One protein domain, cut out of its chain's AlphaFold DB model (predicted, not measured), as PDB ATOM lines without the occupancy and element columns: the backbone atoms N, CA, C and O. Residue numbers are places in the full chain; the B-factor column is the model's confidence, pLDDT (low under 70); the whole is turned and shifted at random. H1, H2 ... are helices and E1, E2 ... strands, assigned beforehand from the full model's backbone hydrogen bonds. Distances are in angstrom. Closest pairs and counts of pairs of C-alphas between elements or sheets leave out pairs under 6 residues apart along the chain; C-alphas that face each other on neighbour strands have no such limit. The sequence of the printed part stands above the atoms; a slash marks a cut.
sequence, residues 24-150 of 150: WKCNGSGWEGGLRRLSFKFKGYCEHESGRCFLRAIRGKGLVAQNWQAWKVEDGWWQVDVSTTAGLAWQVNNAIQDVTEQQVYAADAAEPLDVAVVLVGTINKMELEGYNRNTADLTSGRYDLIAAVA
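Overview. This is residues 24 to 150 of the 150 residues of the protein "Mg2+ transporter protein, cora-like/zinc transport protein zntb" of Fusarium flagelliforme (UniProt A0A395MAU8). One twisted sheet of four strands forms a wall with H1 and H2 over one face and the other face bare of named helices; the long helix H2 reaches on beyond the sheet, and H3 packs on its far part. A long loop between H2 and H3 swings away, and its residues 127 to 135 stick out. The printed part has 127 residues with three named helices and four named strands, in the order E1 E2 H1 E3 E4 H2 H3; the sheet runs E1 E2 E4 E3, all antiparallel. The class is mixed, helices and strands, and the whole is only just compact, close to loose, with a radius of gyration of the C-alphas of 16.2 A and spans of 50 by 43 by 25 A.

Along the chain. Find C-alpha 24 at (5.333, 51.574, 47.445); from there E1, residues 24 to 32, runs 23.3 A. E2, residues 35 to 43, runs 26.1 A, and H1 follows at residues 52 to 60. Next come E3, residues 66 to 72, and E4, residues 78 to 85, 23.1 A long. Look for C-alpha 91 at (-10.110, 48.824, 48.650), where H2, residues 91 to 110, begins its 28.6 A. H3, residues 141 to 149, ends at C-alpha 149, (11.652, 33.034, 49.494).

Arrangement. Begin at the hairpin E1 and E2, where N 27 and O 39 are 2.8 A apart, within hydrogen-bond range. E2 and E4 are antiparallel, with N 38 and O 82 at 2.8 A. E3 and E4 form the other hairpin, with N 81 and O 69 at 2.9 A. E2, H1 and E3 make a split strand-helix-strand unit, two strands running the same way with E4 between them in the sheet; its crossover is right-handed. The domain has two layers, helices on one face of a sheet: H1 lies over E4 at a height over the sheet of 9.3 A, and H2, on the same face, lies over E2 at 13.3 A. H2 touches H1 with residues 91 to 99 alone, at a steep tilt of 60 degrees, the closest C-alphas being those of Ala 57 and Ala 95, 5.0 A apart. H3 is not on the sheet but touches H2, closest at the C-alphas of Ala 107 and Val 149, 4.7 A; their tilt of 34 degrees is only just shallow. Each O i to N i+4 pair is within hydrogen-bond range in H1 and H3, and 14 of 16 in H2.

Size, cuts and confidence. The C-alphas farthest apart, those of Gly 33 and Asp 114, are 53.6 A apart. The printed part has no cut. The link from H2 to H3, residues 111 to 140, is long. Mean pLDDT of the printed part is 80.4; 27 residues are under 70, among them 102 to 113 and 139 to 145.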
ATOM      1  N   TRP A  24       6.465  51.128  48.239       85.94
ATOM      2  CA  TRP A  24       5.333  51.574  47.445       85.94
ATOM      3  C   TRP A  24       4.860  52.919  47.978       85.94
ATOM      4  O   TRP A  24       4.853  53.182  49.178       85.94
ATOM      5  N   LYS A  25       4.472  53.812  47.070       88.00
ATOM      6  CA  LYS A  25       4.125  55.193  47.411       88.00
ATOM      7  C   LYS A  25       2.830  55.582  46.752       88.00
ATOM      8  O   LYS A  25       2.716  55.508  45.532       88.00
ATOM      9  N   CYS A  26       1.880  56.077  47.536       86.88
ATOM     10  CA  CYS A  26       0.755  56.805  46.969       86.88
ATOM     11  C   CYS A  26       1.285  58.077  46.294       86.88
ATOM     12  O   CYS A  26       1.928  58.908  46.931       86.88
ATOM     13  N   ASN A  27       1.039  58.205  44.994       86.62
ATOM     14  CA  ASN A  27       1.501  59.318  44.166       86.62
ATOM     15  C   ASN A  27       0.380  60.341  43.915       86.62
ATOM     16  O   ASN A  27       0.643  61.476  43.531       86.62
ATOM     17  N   GLY A  28      -0.878  59.967  44.165       85.94
ATOM     18  CA  GLY A  28      -2.000  60.896  44.157       85.94
ATOM     19  C   GLY A  28      -3.354  60.212  44.025       85.94
ATOM     20  O   GLY A  28      -3.461  59.034  43.685       85.94
ATOM     21  N   SER A  29      -4.416  60.979  44.267       88.44
ATOM     22  CA  SER A  29      -5.777  60.569  43.925       88.44
ATOM     23  C   SER A  29      -6.582  61.748  43.391       88.44
ATOM     24  O   SER A  29      -6.427  62.871  43.868       88.44
ATOM     25  N   GLY A  30      -7.441  61.493  42.406       86.38
ATOM     26  CA  GLY A  30      -8.259  62.500  41.736       86.38
ATOM     27  C   GLY A  30      -9.663  61.985  41.432       86.38
ATOM     28  O   GLY A  30      -9.893  60.781  41.329       86.38
ATOM     29  N   TRP A  31     -10.621  62.900  41.323       86.88
ATOM     30  CA  TRP A  31     -11.991  62.586  40.918       86.88
ATOM     31  C   TRP A  31     -12.132  62.642  39.398       86.88
ATOM     32  O   TRP A  31     -11.640  63.578  38.774       86.88
ATOM     33  N   GLU A  32     -12.844  61.677  38.818       80.62
ATOM     34  CA  GLU A  32     -13.071  61.604  37.373       80.62
ATOM     35  C   GLU A  32     -14.472  61.042  37.084       80.62
ATOM     36  O   GLU A  32     -14.670  59.833  37.022       80.62
ATOM     37  N   GLY A  33     -15.481  61.914  36.972       78.31
ATOM     38  CA  GLY A  33     -16.810  61.536  36.457       78.31
ATOM     39  C   GLY A  33     -17.507  60.364  37.169       78.31
ATOM     40  O   GLY A  33     -18.103  59.521  36.508       78.31
ATOM     41  N   GLY A  34     -17.418  60.278  38.504       82.69
ATOM     42  CA  GLY A  34     -17.971  59.169  39.310       82.69
ATOM     43  C   GLY A  34     -16.963  58.055  39.631       82.69
ATOM     44  O   GLY A  34     -17.221  57.192  40.477       82.69
ATOM     45  N   LEU A  35     -15.782  58.113  39.022       89.94
ATOM     46  CA  LEU A  35     -14.628  57.290  39.349       89.94
ATOM     47  C   LEU A  35     -13.643  58.062  40.232       89.94
ATOM     48  O   LEU A  35     -13.641  59.294  40.315       89.94
ATOM     49  N   ARG A  36     -12.776  57.301  40.887       91.56
ATOM     50  CA  ARG A  36     -11.586  57.773  41.576       91.56
ATOM     51  C   ARG A  36     -10.377  57.257  40.818       91.56
ATOM     52  O   ARG A  36     -10.172  56.045  40.762       91.56
ATOM     53  N   ARG A  37      -9.590  58.175  40.269       93.25
ATOM     54  CA  ARG A  37      -8.259  57.889  39.740       93.25
ATOM     55  C   ARG A  37      -7.281  57.835  40.901       93.25
ATOM     56  O   ARG A  37      -7.272  58.723  41.753       93.25
ATOM     57  N   LEU A  38      -6.481  56.789  40.942       93.06
ATOM     58  CA  LEU A  38      -5.441  56.544  41.924       93.06
ATOM     59  C   LEU A  38      -4.129  56.389  41.168       93.06
ATOM     60  O   LEU A  38      -4.087  55.722  40.137       93.06
ATOM     61  N   SER A  39      -3.083  57.012  41.692       93.38
ATOM     62  CA  SER A  39      -1.723  56.870  41.197       93.38
ATOM     63  C   SER A  39      -0.845  56.375  42.333       93.38
ATOM     64  O   SER A  39      -0.897  56.920  43.439       93.38
ATOM     65  N   PHE A  40      -0.034  55.357  42.078       93.44
ATOM     66  CA  PHE A  40       0.963  54.883  43.031       93.44
ATOM     67  C   PHE A  40       2.235  54.443  42.317       93.44
ATOM     68  O   PHE A  40       2.221  54.115  41.133       93.44
ATOM     69  N   LYS A  41       3.350  54.466  43.038       93.56
ATOM     70  CA  LYS A  41       4.633  53.944  42.580       93.56
ATOM     71  C   LYS A  41       4.985  52.687  43.358       93.56
ATOM     72  O   LYS A  41       4.615  52.584  44.523       93.56
ATOM     73  N   PHE A  42       5.703  51.766  42.734       90.69
ATOM     74  CA  PHE A  42       6.239  50.575  43.387       90.69
ATOM     75  C   PHE A  42       7.651  50.269  42.879       90.69
ATOM     76  O   PHE A  42       8.005  50.626  41.752       90.69
ATOM     77  N   LYS A  43       8.452  49.623  43.721       88.19
ATOM     78  CA  LYS A  43       9.768  49.079  43.387       88.19
ATOM     79  C   LYS A  43       9.980  47.795  44.182       88.19
ATOM     80  O   LYS A  43       9.517  47.723  45.315       88.19
ATOM     81  N   GLY A  44      10.591  46.784  43.573       77.81
ATOM     82  CA  GLY A  44      10.784  45.459  44.179       77.81
ATOM     83  C   GLY A  44       9.571  44.524  44.078       77.81
ATOM     84  O   GLY A  44       9.728  43.311  44.078       77.81
ATOM     85  N   TYR A  45       8.367  45.058  43.859       75.75
ATOM     86  CA  TYR A  45       7.137  44.265  43.744       75.75
ATOM     87  C   TYR A  45       6.692  44.086  42.294       75.75
ATOM     88  O   TYR A  45       6.483  45.076  41.605       75.75
ATOM     89  N   CYS A  46       6.423  42.863  41.828       78.00
ATOM     90  CA  CYS A  46       5.665  42.623  40.586       78.00
ATOM     91  C   CYS A  46       6.192  43.331  39.319       78.00
ATOM     92  O   CYS A  46       5.446  43.566  38.359       78.00
ATOM     93  N   GLU A  47       7.483  43.679  39.298       82.38
ATOM     94  CA  GLU A  47       8.126  44.376  38.181       82.38
ATOM     95  C   GLU A  47       8.202  43.495  36.933       82.38
ATOM     96  O   GLU A  47       8.052  43.982  35.813       82.38
ATOM     97  N   HIS A  48       8.382  42.186  37.133       79.38
ATOM     98  CA  HIS A  48       8.529  41.196  36.068       79.38
ATOM     99  C   HIS A  48       7.279  41.086  35.176       79.38
ATOM    100  O   HIS A  48       7.358  40.617  34.043       79.38
ATOM    101  N   GLU A  49       6.126  41.539  35.671       81.69
ATOM    102  CA  GLU A  49       4.871  41.569  34.925       81.69
ATOM    103  C   GLU A  49       4.247  42.963  34.840       81.69
ATOM    104  O   GLU A  49       3.028  43.096  34.688       81.69
ATOM    105  N   SER A  50       5.065  44.012  34.947       86.50
ATOM    106  CA  SER A  50       4.616  45.401  34.809       86.50
ATOM    107  C   SER A  50       3.440  45.737  35.741       86.50
ATOM    108  O   SER A  50       2.441  46.327  35.324       86.50
ATOM    109  N   GLY A  51       3.502  45.291  37.001       86.75
ATOM    110  CA  GLY A  51       2.495  45.585  38.026       86.75
ATOM    111  C   GLY A  51       1.171  44.821  37.892       86.75
ATOM    112  O   GLY A  51       0.218  45.114  38.619       86.75
ATOM    113  N   ARG A  52       1.063  43.824  37.001       85.38
ATOM    114  CA  ARG A  52      -0.178  43.042  36.814       85.38
ATOM    115  C   ARG A  52      -0.657  42.298  38.074       85.38
ATOM    116  O   ARG A  52      -1.841  41.947  38.133       85.38
ATOM    117  N   CYS A  53       0.178  42.100  39.096       83.62
ATOM    118  CA  CYS A  53      -0.246  41.531  40.378       83.62
ATOM    119  C   CYS A  53      -1.240  42.451  41.062       83.62
ATOM    120  O   CYS A  53      -2.313  42.004  41.459       83.62
ATOM    121  N   PHE A  54      -0.896  43.739  41.148       89.12
ATOM    122  CA  PHE A  54      -1.726  44.759  41.765       89.12
ATOM    123  C   PHE A  54      -3.066  44.839  41.044       89.12
ATOM    124  O   PHE A  54      -4.107  44.826  41.691       89.12
ATOM    125  N   LEU A  55      -3.075  44.790  39.706       91.50
ATOM    126  CA  LEU A  55      -4.321  44.739  38.937       91.50
ATOM    127  C   LEU A  55      -5.196  43.530  39.314       91.50
ATOM    128  O   LEU A  55      -6.416  43.661  39.433       91.50
ATOM    129  N   ARG A  56      -4.601  42.346  39.494       87.25
ATOM    130  CA  ARG A  56      -5.344  41.144  39.909       87.25
ATOM    131  C   ARG A  56      -5.831  41.237  41.347       87.25
ATOM    132  O   ARG A  56      -6.978  40.879  41.585       87.25
ATOM    133  N   ALA A  57      -5.017  41.746  42.268       86.06
ATOM    134  CA  ALA A  57      -5.412  41.965  43.656       86.06
ATOM    135  C   ALA A  57      -6.573  42.968  43.748       86.06
ATOM    136  O   ALA A  57      -7.584  42.681  44.383       86.06
ATOM    137  N   ILE A  58      -6.493  44.085  43.015       89.94
ATOM    138  CA  ILE A  58      -7.557  45.097  42.911       89.94
ATOM    139  C   ILE A  58      -8.856  44.455  42.412       89.94
ATOM    140  O   ILE A  58      -9.906  44.607  43.034       89.94
ATOM    141  N   ARG A  59      -8.789  43.672  41.328       88.69
ATOM    142  CA  ARG A  59      -9.951  42.925  40.814       88.69
ATOM    143  C   ARG A  59     -10.453  41.870  41.802       88.69
ATOM    144  O   ARG A  59     -11.658  41.653  41.895       88.69
ATOM    145  N   GLY A  60      -9.557  41.256  42.571       82.06
ATOM    146  CA  GLY A  60      -9.874  40.311  43.641       82.06
ATOM    147  C   GLY A  60     -10.673  40.935  44.788       82.06
ATOM    148  O   GLY A  60     -11.503  40.252  45.380       82.06
ATOM    149  N   LYS A  61     -10.517  42.243  45.039       83.81
ATOM    150  CA  LYS A  61     -11.371  43.014  45.963       83.81
ATOM    151  C   LYS A  61     -12.751  43.365  45.371       83.81
ATOM    152  O   LYS A  61     -13.499  44.126  45.975       83.81
ATOM    153  N   GLY A  62     -13.095  42.842  44.190       84.00
ATOM    154  CA  GLY A  62     -14.363  43.113  43.503       84.00
ATOM    155  C   GLY A  62     -14.403  44.458  42.774       84.00
ATOM    156  O   GLY A  62     -15.474  44.901  42.363       84.00
ATOM    157  N   LEU A  63     -13.255  45.122  42.607       87.44
ATOM    158  CA  LEU A  63     -13.179  46.408  41.927       87.44
ATOM    159  C   LEU A  63     -13.078  46.246  40.411       87.44
ATOM    160  O   LEU A  63     -12.279  45.462  39.890       87.44
ATOM    161  N   VAL A  64     -13.813  47.088  39.686       89.25
ATOM    162  CA  VAL A  64     -13.563  47.307  38.260       89.25
ATOM    163  C   VAL A  64     -12.414  48.306  38.135       89.25
ATOM    164  O   VAL A  64     -12.565  49.485  38.454       89.25
ATOM    165  N   ALA A  65     -11.256  47.815  37.702       90.75
ATOM    166  CA  ALA A  65     -10.090  48.630  37.383       90.75
ATOM    167  C   ALA A  65     -10.180  49.119  35.931       90.75
ATOM    168  O   ALA A  65     -10.047  48.326  34.994       90.75
ATOM    169  N   GLN A  66     -10.416  50.415  35.762       90.50
ATOM    170  CA  GLN A  66     -10.440  51.118  34.483       90.50
ATOM    171  C   GLN A  66      -9.124  51.856  34.258       90.50
ATOM    172  O   GLN A  66      -8.449  52.225  35.217       90.50
ATOM    173  N   ASN A  67      -8.777  52.086  32.990       89.44
ATOM    174  CA  ASN A  67      -7.598  52.861  32.598       89.44
ATOM    175  C   ASN A  67      -6.307  52.407  33.300       89.44
ATOM    176  O   ASN A  67      -5.479  53.237  33.653       89.44
ATOM    177  N   TRP A  68      -6.155  51.094  33.517       93.81
ATOM    178  CA  TRP A  68      -4.935  50.545  34.102       93.81
ATOM    179  C   TRP A  68      -3.747  50.854  33.195       93.81
ATOM    180  O   TRP A  68      -3.698  50.404  32.046       93.81
ATOM    181  N   GLN A  69      -2.782  51.582  33.736       94.81
ATOM    182  CA  GLN A  69      -1.525  51.903  33.081       94.81
ATOM    183  C   GLN A  69      -0.404  51.668  34.077       94.81
ATOM    184  O   GLN A  69      -0.489  52.127  35.209       94.81
ATOM    185  N   ALA A  70       0.634  50.953  33.656       95.06
ATOM    186  CA  ALA A  70       1.826  50.719  34.454       95.06
ATOM    187  C   ALA A  70       3.060  50.908  33.571       95.06
ATOM    188  O   ALA A  70       3.152  50.295  32.506       95.06
ATOM    189  N   TRP A  71       3.986  51.767  33.986       95.12
ATOM    190  CA  TRP A  71       5.194  52.076  33.223       95.12
ATOM    191  C   TRP A  71       6.378  52.353  34.143       95.12
ATOM    192  O   TRP A  71       6.214  52.762  35.291       95.12
ATOM    193  N   LYS A  72       7.585  52.128  33.629       94.12
ATOM    194  CA  LYS A  72       8.823  52.405  34.354       94.12
ATOM    195  C   LYS A  72       9.151  53.899  34.273       94.12
ATOM    196  O   LYS A  72       9.013  54.500  33.209       94.12
ATOM    197  N   VAL A  73       9.576  54.488  35.384       92.31
ATOM    198  CA  VAL A  73      10.072  55.870  35.469       92.31
ATOM    199  C   VAL A  73      11.593  55.878  35.664       92.31
ATOM    200  O   VAL A  73      12.181  54.862  36.040       92.31
ATOM    201  N   GLU A  74      12.234  57.016  35.393       84.12
ATOM    202  CA  GLU A  74      13.700  57.143  35.296       84.12
ATOM    203  C   GLU A  74      14.451  56.733  36.578       84.12
ATOM    204  O   GLU A  74      15.536  56.166  36.496       84.12
ATOM    205  N   ASP A  75      13.831  56.878  37.754       84.31
ATOM    206  CA  ASP A  75      14.422  56.528  39.059       84.31
ATOM    207  C   ASP A  75      14.432  55.011  39.367       84.31
ATOM    208  O   ASP A  75      14.651  54.573  40.504       84.31
ATOM    209  N   GLY A  76      14.127  54.179  38.368       85.31
ATOM    210  CA  GLY A  76      14.031  52.726  38.512       85.31
ATOM    211  C   GLY A  76      12.787  52.255  39.268       85.31
ATOM    212  O   GLY A  76      12.739  51.103  39.681       85.31
ATOM    213  N   TRP A  77      11.803  53.134  39.453       91.94
ATOM    214  CA  TRP A  77      10.482  52.805  39.985       91.94
ATOM    215  C   TRP A  77       9.514  52.470  38.852       91.94
ATOM    216  O   TRP A  77       9.702  52.884  37.707       91.94
ATOM    217  N   TRP A  78       8.428  51.791  39.184       93.69
ATOM    218  CA  TRP A  78       7.246  51.704  38.341       93.69
ATOM    219  C   TRP A  78       6.181  52.663  38.849       93.69
ATOM    220  O   TRP A  78       6.005  52.809  40.055       93.69
ATOM    221  N   GLN A  79       5.464  53.308  37.936       95.12
ATOM    222  CA  GLN A  79       4.282  54.102  38.230       95.12
ATOM    223  C   GLN A  79       3.049  53.408  37.665       95.12
ATOM    224  O   GLN A  79       3.074  52.890  36.551       95.12
ATOM    225  N   VAL A  80       1.982  53.415  38.456       95.69
ATOM    226  CA  VAL A  80       0.668  52.890  38.117       95.69
ATOM    227  C   VAL A  80      -0.355  53.994  38.222       95.69
ATOM    228  O   VAL A  80      -0.421  54.666  39.248       95.69
ATOM    229  N   ASP A  81      -1.218  54.072  37.219       95.19
ATOM    230  CA  ASP A  81      -2.471  54.806  37.278       95.19
ATOM    231  C   ASP A  81      -3.644  53.843  37.053       95.19
ATOM    232  O   ASP A  81      -3.608  52.966  36.186       95.19
ATOM    233  N   VAL A  82      -4.697  53.996  37.855       94.62
ATOM    234  CA  VAL A  82      -5.927  53.203  37.751       94.62
ATOM    235  C   VAL A  82      -7.129  54.021  38.200       94.62
ATOM    236  O   VAL A  82      -7.072  54.726  39.203       94.62
ATOM    237  N   SER A  83      -8.246  53.894  37.492       94.12
ATOM    238  CA  SER A  83      -9.528  54.471  37.891       94.12
ATOM    239  C   SER A  83     -10.468  53.374  38.383       94.12
ATOM    240  O   SER A  83     -10.594  52.319  37.766       94.12
ATOM    241  N   THR A  84     -11.143  53.596  39.506       92.62
ATOM    242  CA  THR A  84     -12.134  52.656  40.047       92.62
ATOM    243  C   THR A  84     -13.347  53.383  40.616       92.62
ATOM    244  O   THR A  84     -13.364  54.609  40.688       92.62
ATOM    245  N   THR A  85     -14.388  52.654  41.008       89.31
ATOM    246  CA  THR A  85     -15.594  53.233  41.608       89.31
ATOM    247  C   THR A  85     -15.235  54.015  42.869       89.31
ATOM    248  O   THR A  85     -14.641  53.473  43.802       89.31
ATOM    249  N   ALA A  86     -15.612  55.294  42.928       84.44
ATOM    250  CA  ALA A  86     -15.045  56.190  43.929       84.44
ATOM    251  C   ALA A  86     -15.362  55.824  45.386       84.44
ATOM    252  O   ALA A  86     -14.490  55.938  46.244       84.44
ATOM    253  N   GLY A  87     -16.566  55.310  45.662       82.69
ATOM    254  CA  GLY A  87     -16.955  54.848  47.001       82.69
ATOM    255  C   GLY A  87     -16.199  53.606  47.494       82.69
ATOM    256  O   GLY A  87     -16.244  53.290  48.678       82.69
ATOM    257  N   LEU A  88     -15.484  52.914  46.604       85.12
ATOM    258  CA  LEU A  88     -14.729  51.700  46.912       85.12
ATOM    259  C   LEU A  88     -13.222  51.874  46.695       85.12
ATOM    260  O   LEU A  88     -12.468  50.923  46.865       85.12
ATOM    261  N   ALA A  89     -12.756  53.079  46.360       82.56
ATOM    262  CA  ALA A  89     -11.355  53.332  46.027       82.56
ATOM    263  C   ALA A  89     -10.375  52.969  47.154       82.56
ATOM    264  O   ALA A  89      -9.239  52.591  46.887       82.56
ATOM    265  N   TRP A  90     -10.823  53.014  48.409       82.00
ATOM    266  CA  TRP A  90     -10.039  52.584  49.567       82.00
ATOM    267  C   TRP A  90      -9.661  51.092  49.527       82.00
ATOM    268  O   TRP A  90      -8.627  50.718  50.070       82.00
ATOM    269  N   GLN A  91     -10.435  50.244  48.839       87.38
ATOM    270  CA  GLN A  91     -10.110  48.824  48.650       87.38
ATOM    271  C   GLN A  91      -8.847  48.617  47.806       87.38
ATOM    272  O   GLN A  91      -8.223  47.563  47.895       87.38
ATOM    273  N   VAL A  92      -8.431  49.616  47.018       86.81
ATOM    274  CA  VAL A  92      -7.147  49.568  46.308       86.81
ATOM    275  C   VAL A  92      -5.981  49.567  47.292       86.81
ATOM    276  O   VAL A  92      -5.033  48.825  47.068       86.81
ATOM    277  N   ASN A  93      -6.073  50.287  48.413       85.06
ATOM    278  CA  ASN A  93      -5.041  50.231  49.453       85.06
ATOM    279  C   ASN A  93      -4.942  48.821  50.044       85.06
ATOM    280  O   ASN A  93      -3.845  48.284  50.122       85.06
ATOM    281  N   ASN A  94      -6.076  48.180  50.351       84.25
ATOM    282  CA  ASN A  94      -6.082  46.791  50.825       84.25
ATOM    283  C   ASN A  94      -5.476  45.833  49.789       84.25
ATOM    284  O   ASN A  94      -4.824  44.865  50.144       84.25
ATOM    285  N   ALA A  95      -5.728  46.057  48.496       86.31
ATOM    286  CA  ALA A  95      -5.149  45.237  47.434       86.31
ATOM    287  C   ALA A  95      -3.634  45.437  47.299       86.31
ATOM    288  O   ALA A  95      -2.921  44.477  47.025       86.31
ATOM    289  N   ILE A  96      -3.151  46.669  47.476       85.88
ATOM    290  CA  ILE A  96      -1.718  46.968  47.508       85.88
ATOM    291  C   ILE A  96      -1.085  46.268  48.711       85.88
ATOM    292  O   ILE A  96      -0.117  45.544  48.517       85.88
ATOM    293  N   GLN A  97      -1.688  46.386  49.898       81.75
ATOM    294  CA  GLN A  97      -1.242  45.689  51.106       81.75
ATOM    295  C   GLN A  97      -1.197  44.173  50.926       81.75
ATOM    296  O   GLN A  97      -0.183  43.570  51.245       81.75
ATOM    297  N   ASP A  98      -2.231  43.552  50.347       81.19
ATOM    298  CA  ASP A  98      -2.221  42.108  50.078       81.19
ATOM    299  C   ASP A  98      -0.996  41.687  49.243       81.19
ATOM    300  O   ASP A  98      -0.434  40.621  49.478       81.19
ATOM    301  N   VAL A  99      -0.587  42.502  48.264       80.69
ATOM    302  CA  VAL A  99       0.571  42.208  47.406       80.69
ATOM    303  C   VAL A  99       1.881  42.454  48.148       80.69
ATOM    304  O   VAL A  99       2.769  41.607  48.101       80.69
ATOM    305  N   THR A 100       2.004  43.591  48.830       77.56
ATOM    306  CA  THR A 100       3.270  43.997  49.443       77.56
ATOM    307  C   THR A 100       3.535  43.268  50.758       77.56
ATOM    308  O   THR A 100       4.649  42.827  50.998       77.56
ATOM    309  N   GLU A 101       2.522  43.067  51.600       70.19
ATOM    310  CA  GLU A 101       2.687  42.455  52.926       70.19
ATOM    311  C   GLU A 101       2.825  40.923  52.856       70.19
ATOM    312  O   GLU A 101       3.587  40.354  53.633       70.19
ATOM    313  N   GLN A 102       2.159  40.231  51.916       65.88
ATOM    314  CA  GLN A 102       2.303  38.768  51.790       65.88
ATOM    315  C   GLN A 102       3.702  38.338  51.345       65.88
ATOM    316  O   GLN A 102       4.189  37.301  51.791       65.88
ATOM    317  N   GLN A 103       4.330  39.105  50.453       66.75
ATOM    318  CA  GLN A 103       5.663  38.791  49.932       66.75
ATOM    319  C   GLN A 103       6.735  39.073  50.985       66.75
ATOM    320  O   GLN A 103       7.559  38.204  51.256       66.75
ATOM    321  N   VAL A 104       6.644  40.231  51.645       62.19
ATOM    322  CA  VAL A 104       7.537  40.609  52.748       62.19
ATOM    323  C   VAL A 104       7.454  39.600  53.891       62.19
ATOM    324  O   VAL A 104       8.483  39.122  54.353       62.19
ATOM    325  N   TYR A 105       6.245  39.205  54.305       62.03
ATOM    326  CA  TYR A 105       6.076  38.232  55.386       62.03
ATOM    327  C   TYR A 105       6.675  36.860  55.051       62.03
ATOM    328  O   TYR A 105       7.235  36.198  55.918       62.03
ATOM    329  N   ALA A 106       6.555  36.414  53.799       64.88
ATOM    330  CA  ALA A 106       7.098  35.126  53.384       64.88
ATOM    331  C   ALA A 106       8.630  35.131  53.298       64.88
ATOM    332  O   ALA A 106       9.248  34.165  53.739       64.88
ATOM    333  N   ALA A 107       9.223  36.204  52.764       66.25
ATOM    334  CA  ALA A 107      10.673  36.385  52.713       66.25
ATOM    335  C   ALA A 107      11.278  36.439  54.123       66.25
ATOM    336  O   ALA A 107      12.204  35.694  54.437       66.25
ATOM    337  N   ASP A 108      10.692  37.263  54.993       59.19
ATOM    338  CA  ASP A 108      11.119  37.428  56.386       59.19
ATOM    339  C   ASP A 108      11.003  36.115  57.180       59.19
ATOM    340  O   ASP A 108      11.906  35.739  57.922       59.19
ATOM    341  N   ALA A 109       9.931  35.345  56.963       64.50
ATOM    342  CA  ALA A 109       9.762  34.043  57.604       64.50
ATOM    343  C   ALA A 109      10.755  32.975  57.106       64.50
ATOM    344  O   ALA A 109      10.983  31.985  57.806       64.50
ATOM    345  N   ALA A 110      11.300  33.131  55.897       68.25
ATOM    346  CA  ALA A 110      12.199  32.163  55.281       68.25
ATOM    347  C   ALA A 110      13.680  32.416  55.592       68.25
ATOM    348  O   ALA A 110      14.424  31.449  55.731       68.25
ATOM    349  N   GLU A 111      14.094  33.678  55.739       64.00
ATOM    350  CA  GLU A 111      15.492  34.074  55.972       64.00
ATOM    351  C   GLU A 111      16.209  33.303  57.105       64.00
ATOM    352  O   GLU A 111      17.350  32.885  56.896       64.00
ATOM    353  N   PRO A 112      15.602  33.041  58.283       54.44
ATOM    354  CA  PRO A 112      16.309  32.356  59.365       54.44
ATOM    355  C   PRO A 112      16.356  30.826  59.206       54.44
ATOM    356  O   PRO A 112      16.849  30.138  60.104       54.44
ATOM    357  N   LEU A 113      15.792  30.266  58.132       61.38
ATOM    358  CA  LEU A 113      15.670  28.824  57.940       61.38
ATOM    359  C   LEU A 113      16.790  28.293  57.045       61.38
ATOM    360  O   LEU A 113      17.018  28.796  55.951       61.38
ATOM    361  N   ASP A 114      17.394  27.172  57.438       79.38
ATOM    362  CA  ASP A 114      18.285  26.421  56.540       79.38
ATOM    363  C   ASP A 114      17.530  25.883  55.306       79.38
ATOM    364  O   ASP A 114      18.124  25.620  54.260       79.38
ATOM    365  N   VAL A 115      16.212  25.675  55.442       75.19
ATOM    366  CA  VAL A 115      15.308  25.197  54.388       75.19
ATOM    367  C   VAL A 115      13.916  25.810  54.563       75.19
ATOM    368  O   VAL A 115      13.253  25.573  55.574       75.19
ATOM    369  N   ALA A 116      13.423  26.503  53.532       74.88
ATOM    370  CA  ALA A 116      12.036  26.955  53.424       74.88
ATOM    371  C   ALA A 116      11.260  26.116  52.388       74.88
ATOM    372  O   ALA A 116      11.747  25.848  51.290       74.88
ATOM    373  N   VAL A 117      10.033  25.693  52.722       78.81
ATOM    374  CA  VAL A 117       9.155  24.935  51.810       78.81
ATOM    375  C   VAL A 117       7.986  25.811  51.377       78.81
ATOM    376  O   VAL A 117       7.068  26.066  52.157       78.81
ATOM    377  N   VAL A 118       7.985  26.230  50.110       75.69
ATOM    378  CA  VAL A 118       6.894  27.019  49.523       75.69
ATOM    379  C   VAL A 118       5.916  26.100  48.795       75.69
ATOM    380  O   VAL A 118       6.240  25.502  47.770       75.69
ATOM    381  N   LEU A 119       4.688  26.005  49.307       76.25
ATOM    382  CA  LEU A 119       3.604  25.277  48.648       76.25
ATOM    383  C   LEU A 119       2.852  26.214  47.701       76.25
ATOM    384  O   LEU A 119       2.026  27.027  48.120       76.25
ATOM    385  N   VAL A 120       3.125  26.079  46.408       76.69
ATOM    386  CA  VAL A 120       2.392  26.770  45.345       76.69
ATOM    387  C   VAL A 120       1.515  25.799  44.570       76.69
ATOM    388  O   VAL A 120       1.816  24.617  44.428       76.69
ATOM    389  N   GLY A 121       0.413  26.312  44.039       71.56
ATOM    390  CA  GLY A 121      -0.510  25.527  43.241       71.56
ATOM    391  C   GLY A 121      -1.629  26.384  42.682       71.56
ATOM    392  O   GLY A 121      -1.722  27.591  42.944       71.56
ATOM    393  N   THR A 122      -2.481  25.747  41.893       72.12
ATOM    394  CA  THR A 122      -3.693  26.354  41.351       72.12
ATOM    395  C   THR A 122      -4.892  25.946  42.198       72.12
ATOM    396  O   THR A 122      -4.815  25.057  43.045       72.12
ATOM    397  N   ILE A 123      -6.007  26.645  42.015       68.56
ATOM    398  CA  ILE A 123      -7.278  26.306  42.660       68.56
ATOM    399  C   ILE A 123      -8.238  25.749  41.614       68.56
ATOM    400  O   ILE A 123      -8.156  26.115  40.442       68.56
ATOM    401  N   ASN A 124      -9.202  24.940  42.048       68.25
ATOM    402  CA  ASN A 124     -10.231  24.351  41.183       68.25
ATOM    403  C   ASN A 124     -10.990  25.383  40.326       68.25
ATOM    404  O   ASN A 124     -11.377  25.093  39.206       68.25
ATOM    405  N   LYS A 125     -11.146  26.626  40.797       65.62
ATOM    406  CA  LYS A 125     -11.774  27.703  40.013       65.62
ATOM    407  C   LYS A 125     -11.001  28.085  38.743       65.62
ATOM    408  O   LYS A 125     -11.560  28.762  37.889       65.62
ATOM    409  N   MET A 126      -9.727  27.707  38.634       59.44
ATOM    410  CA  MET A 126      -8.894  27.931  37.447       59.44
ATOM    411  C   MET A 126      -8.795  26.710  36.520       59.44
ATOM    412  O   MET A 126      -8.181  26.820  35.460       59.44
ATOM    413  N   GLU A 127      -9.355  25.576  36.941       65.06
ATOM    414  CA  GLU A 127      -9.340  24.282  36.255       65.06
ATOM    415  C   GLU A 127     -10.789  23.787  36.213       65.06
ATOM    416  O   GLU A 127     -11.245  23.045  37.084       65.06
ATOM    417  N   LEU A 128     -11.551  24.307  35.251       72.94
ATOM    418  CA  LEU A 128     -12.980  24.038  35.116       72.94
ATOM    419  C   LEU A 128     -13.205  23.000  34.017       72.94
ATOM    420  O   LEU A 128     -12.682  23.129  32.913       72.94
ATOM    421  N   GLU A 129     -14.025  21.991  34.299       72.75
ATOM    422  CA  GLU A 129     -14.423  21.006  33.293       72.75
ATOM    423  C   GLU A 129     -15.082  21.708  32.090       72.75
ATOM    424  O   GLU A 129     -15.963  22.555  32.248       72.75
ATOM    425  N   GLY A 130     -14.605  21.399  30.880       82.69
ATOM    426  CA  GLY A 130     -15.024  22.061  29.639       82.69
ATOM    427  C   GLY A 130     -14.247  23.335  29.274       82.69
ATOM    428  O   GLY A 130     -14.415  23.831  28.161       82.69
ATOM    429  N   TYR A 131     -13.364  23.837  30.147       73.75
ATOM    430  CA  TYR A 131     -12.509  24.997  29.881       73.75
ATOM    431  C   TYR A 131     -11.045  24.698  30.201       73.75
ATOM    432  O   TYR A 131     -10.623  24.681  31.356       73.75
ATOM    433  N   ASN A 132     -10.243  24.542  29.149       79.69
ATOM    434  CA  ASN A 132      -8.798  24.442  29.295       79.69
ATOM    435  C   ASN A 132      -8.197  25.824  29.535       79.69
ATOM    436  O   ASN A 132      -8.559  26.818  28.902       79.69
ATOM    437  N   ARG A 133      -7.219  25.868  30.424       74.75
ATOM    438  CA  ARG A 133      -6.341  27.022  30.591       74.75
ATOM    439  C   ARG A 133      -5.361  27.125  29.428       74.75
ATOM    440  O   ARG A 133      -4.873  26.130  28.906       74.75
ATOM    441  N   ASN A 134      -5.050  28.364  29.060       82.31
ATOM    442  CA  ASN A 134      -4.180  28.675  27.923       82.31
ATOM    443  C   ASN A 134      -2.684  28.483  28.228       82.31
ATOM    444  O   ASN A 134      -1.862  28.584  27.325       82.31
ATOM    445  N   THR A 135      -2.331  28.264  29.496       77.94
ATOM    446  CA  THR A 135      -0.961  28.029  29.955       77.94
ATOM    447  C   THR A 135      -0.961  27.086  31.159       77.94
ATOM    448  O   THR A 135      -1.948  27.027  31.896       77.94
ATOM    449  N   ALA A 136       0.149  26.374  31.357       79.31
ATOM    450  CA  ALA A 136       0.427  25.586  32.554       79.31
ATOM    451  C   ALA A 136       0.975  26.439  33.721       79.31
ATOM    452  O   ALA A 136       1.198  25.912  34.810       79.31
ATOM    453  N   ASP A 137       1.191  27.739  33.502       74.62
ATOM    454  CA  ASP A 137       1.823  28.624  34.478       74.62
ATOM    455  C   ASP A 137       0.990  28.814  35.754       74.62
ATOM    456  O   ASP A 137      -0.250  28.862  35.751       74.62
ATOM    457  N   LEU A 138       1.699  29.014  36.867       71.38
ATOM    458  CA  LEU A 138       1.097  29.556  38.077       71.38
ATOM    459  C   LEU A 138       0.633  30.996  37.831       71.38
ATOM    460  O   LEU A 138       1.125  31.719  36.965       71.38
ATOM    461  N   THR A 139      -0.299  31.468  38.654       67.06
ATOM    462  CA  THR A 139      -0.590  32.901  38.684       67.06
ATOM    463  C   THR A 139       0.637  33.641  39.210       67.06
ATOM    464  O   THR A 139       1.098  33.314  40.293       67.06
ATOM    465  N   SER A 140       1.116  34.667  38.511       60.97
ATOM    466  CA  SER A 140       2.338  35.431  38.839       60.97
ATOM    467  C   SER A 140       2.555  35.884  40.284       60.97
ATOM    468  O   SER A 140       3.688  35.806  40.731       60.97
ATOM    469  N   GLY A 141       1.517  36.190  41.072       64.00
ATOM    470  CA  GLY A 141       1.718  36.431  42.513       64.00
ATOM    471  C   GLY A 141       2.314  35.230  43.274       64.00
ATOM    472  O   GLY A 141       2.888  35.397  44.341       64.00
ATOM    473  N   ARG A 142       2.215  34.011  42.725       68.06
ATOM    474  CA  ARG A 142       2.898  32.810  43.228       68.06
ATOM    475  C   ARG A 142       4.362  32.752  42.801       68.06
ATOM    476  O   ARG A 142       5.159  32.228  43.564       68.06
ATOM    477  N   TYR A 143       4.712  33.273  41.625       68.56
ATOM    478  CA  TYR A 143       6.109  33.369  41.199       68.56
ATOM    479  C   TYR A 143       6.861  34.427  42.003       68.56
ATOM    480  O   TYR A 143       7.971  34.145  42.432       68.56
ATOM    481  N   ASP A 144       6.243  35.575  42.295       65.12
ATOM    482  CA  ASP A 144       6.849  36.556  43.205       65.12
ATOM    483  C   ASP A 144       7.023  35.993  44.615       65.12
ATOM    484  O   ASP A 144       8.053  36.211  45.233       65.12
ATOM    485  N   LEU A 145       6.048  35.222  45.114       65.75
ATOM    486  CA  LEU A 145       6.174  34.544  46.406       65.75
ATOM    487  C   LEU A 145       7.350  33.556  46.422       65.75
ATOM    488  O   LEU A 145       8.077  33.500  47.404       65.75
ATOM    489  N   ILE A 146       7.534  32.777  45.350       72.50
ATOM    490  CA  ILE A 146       8.692  31.881  45.224       72.50
ATOM    491  C   ILE A 146       9.985  32.698  45.198       72.50
ATOM    492  O   ILE A 146      10.908  32.367  45.926       72.50
ATOM    493  N   ALA A 147      10.043  33.755  44.385       69.75
ATOM    494  CA  ALA A 147      11.228  34.595  44.241       69.75
ATOM    495  C   ALA A 147      11.589  35.350  45.528       69.75
ATOM    496  O   ALA A 147      12.760  35.594  45.770       69.75
ATOM    497  N   ALA A 148      10.600  35.700  46.349       65.69
ATOM    498  CA  ALA A 148      10.813  36.342  47.639       65.69
ATOM    499  C   ALA A 148      11.398  35.383  48.697       65.69
ATOM    500  O   ALA A 148      12.011  35.839  49.654       65.69
ATOM    501  N   VAL A 149      11.199  34.068  48.542       73.12
ATOM    502  CA  VAL A 149      11.652  33.034  49.494       73.12
ATOM    503  C   VAL A 149      12.932  32.316  49.035       73.12
ATOM    504  O   VAL A 149      13.606  31.698  49.858       73.12
ATOM    505  N   ALA A 150      13.235  32.338  47.735       67.44
ATOM    506  CA  ALA A 150      14.357  31.628  47.113       67.44
ATOM    507  C   ALA A 150      15.675  32.409  47.186       67.44
ATOM    508  O   ALA A 150      16.718  31.743  47.375       67.44
TER     509      ALA A 150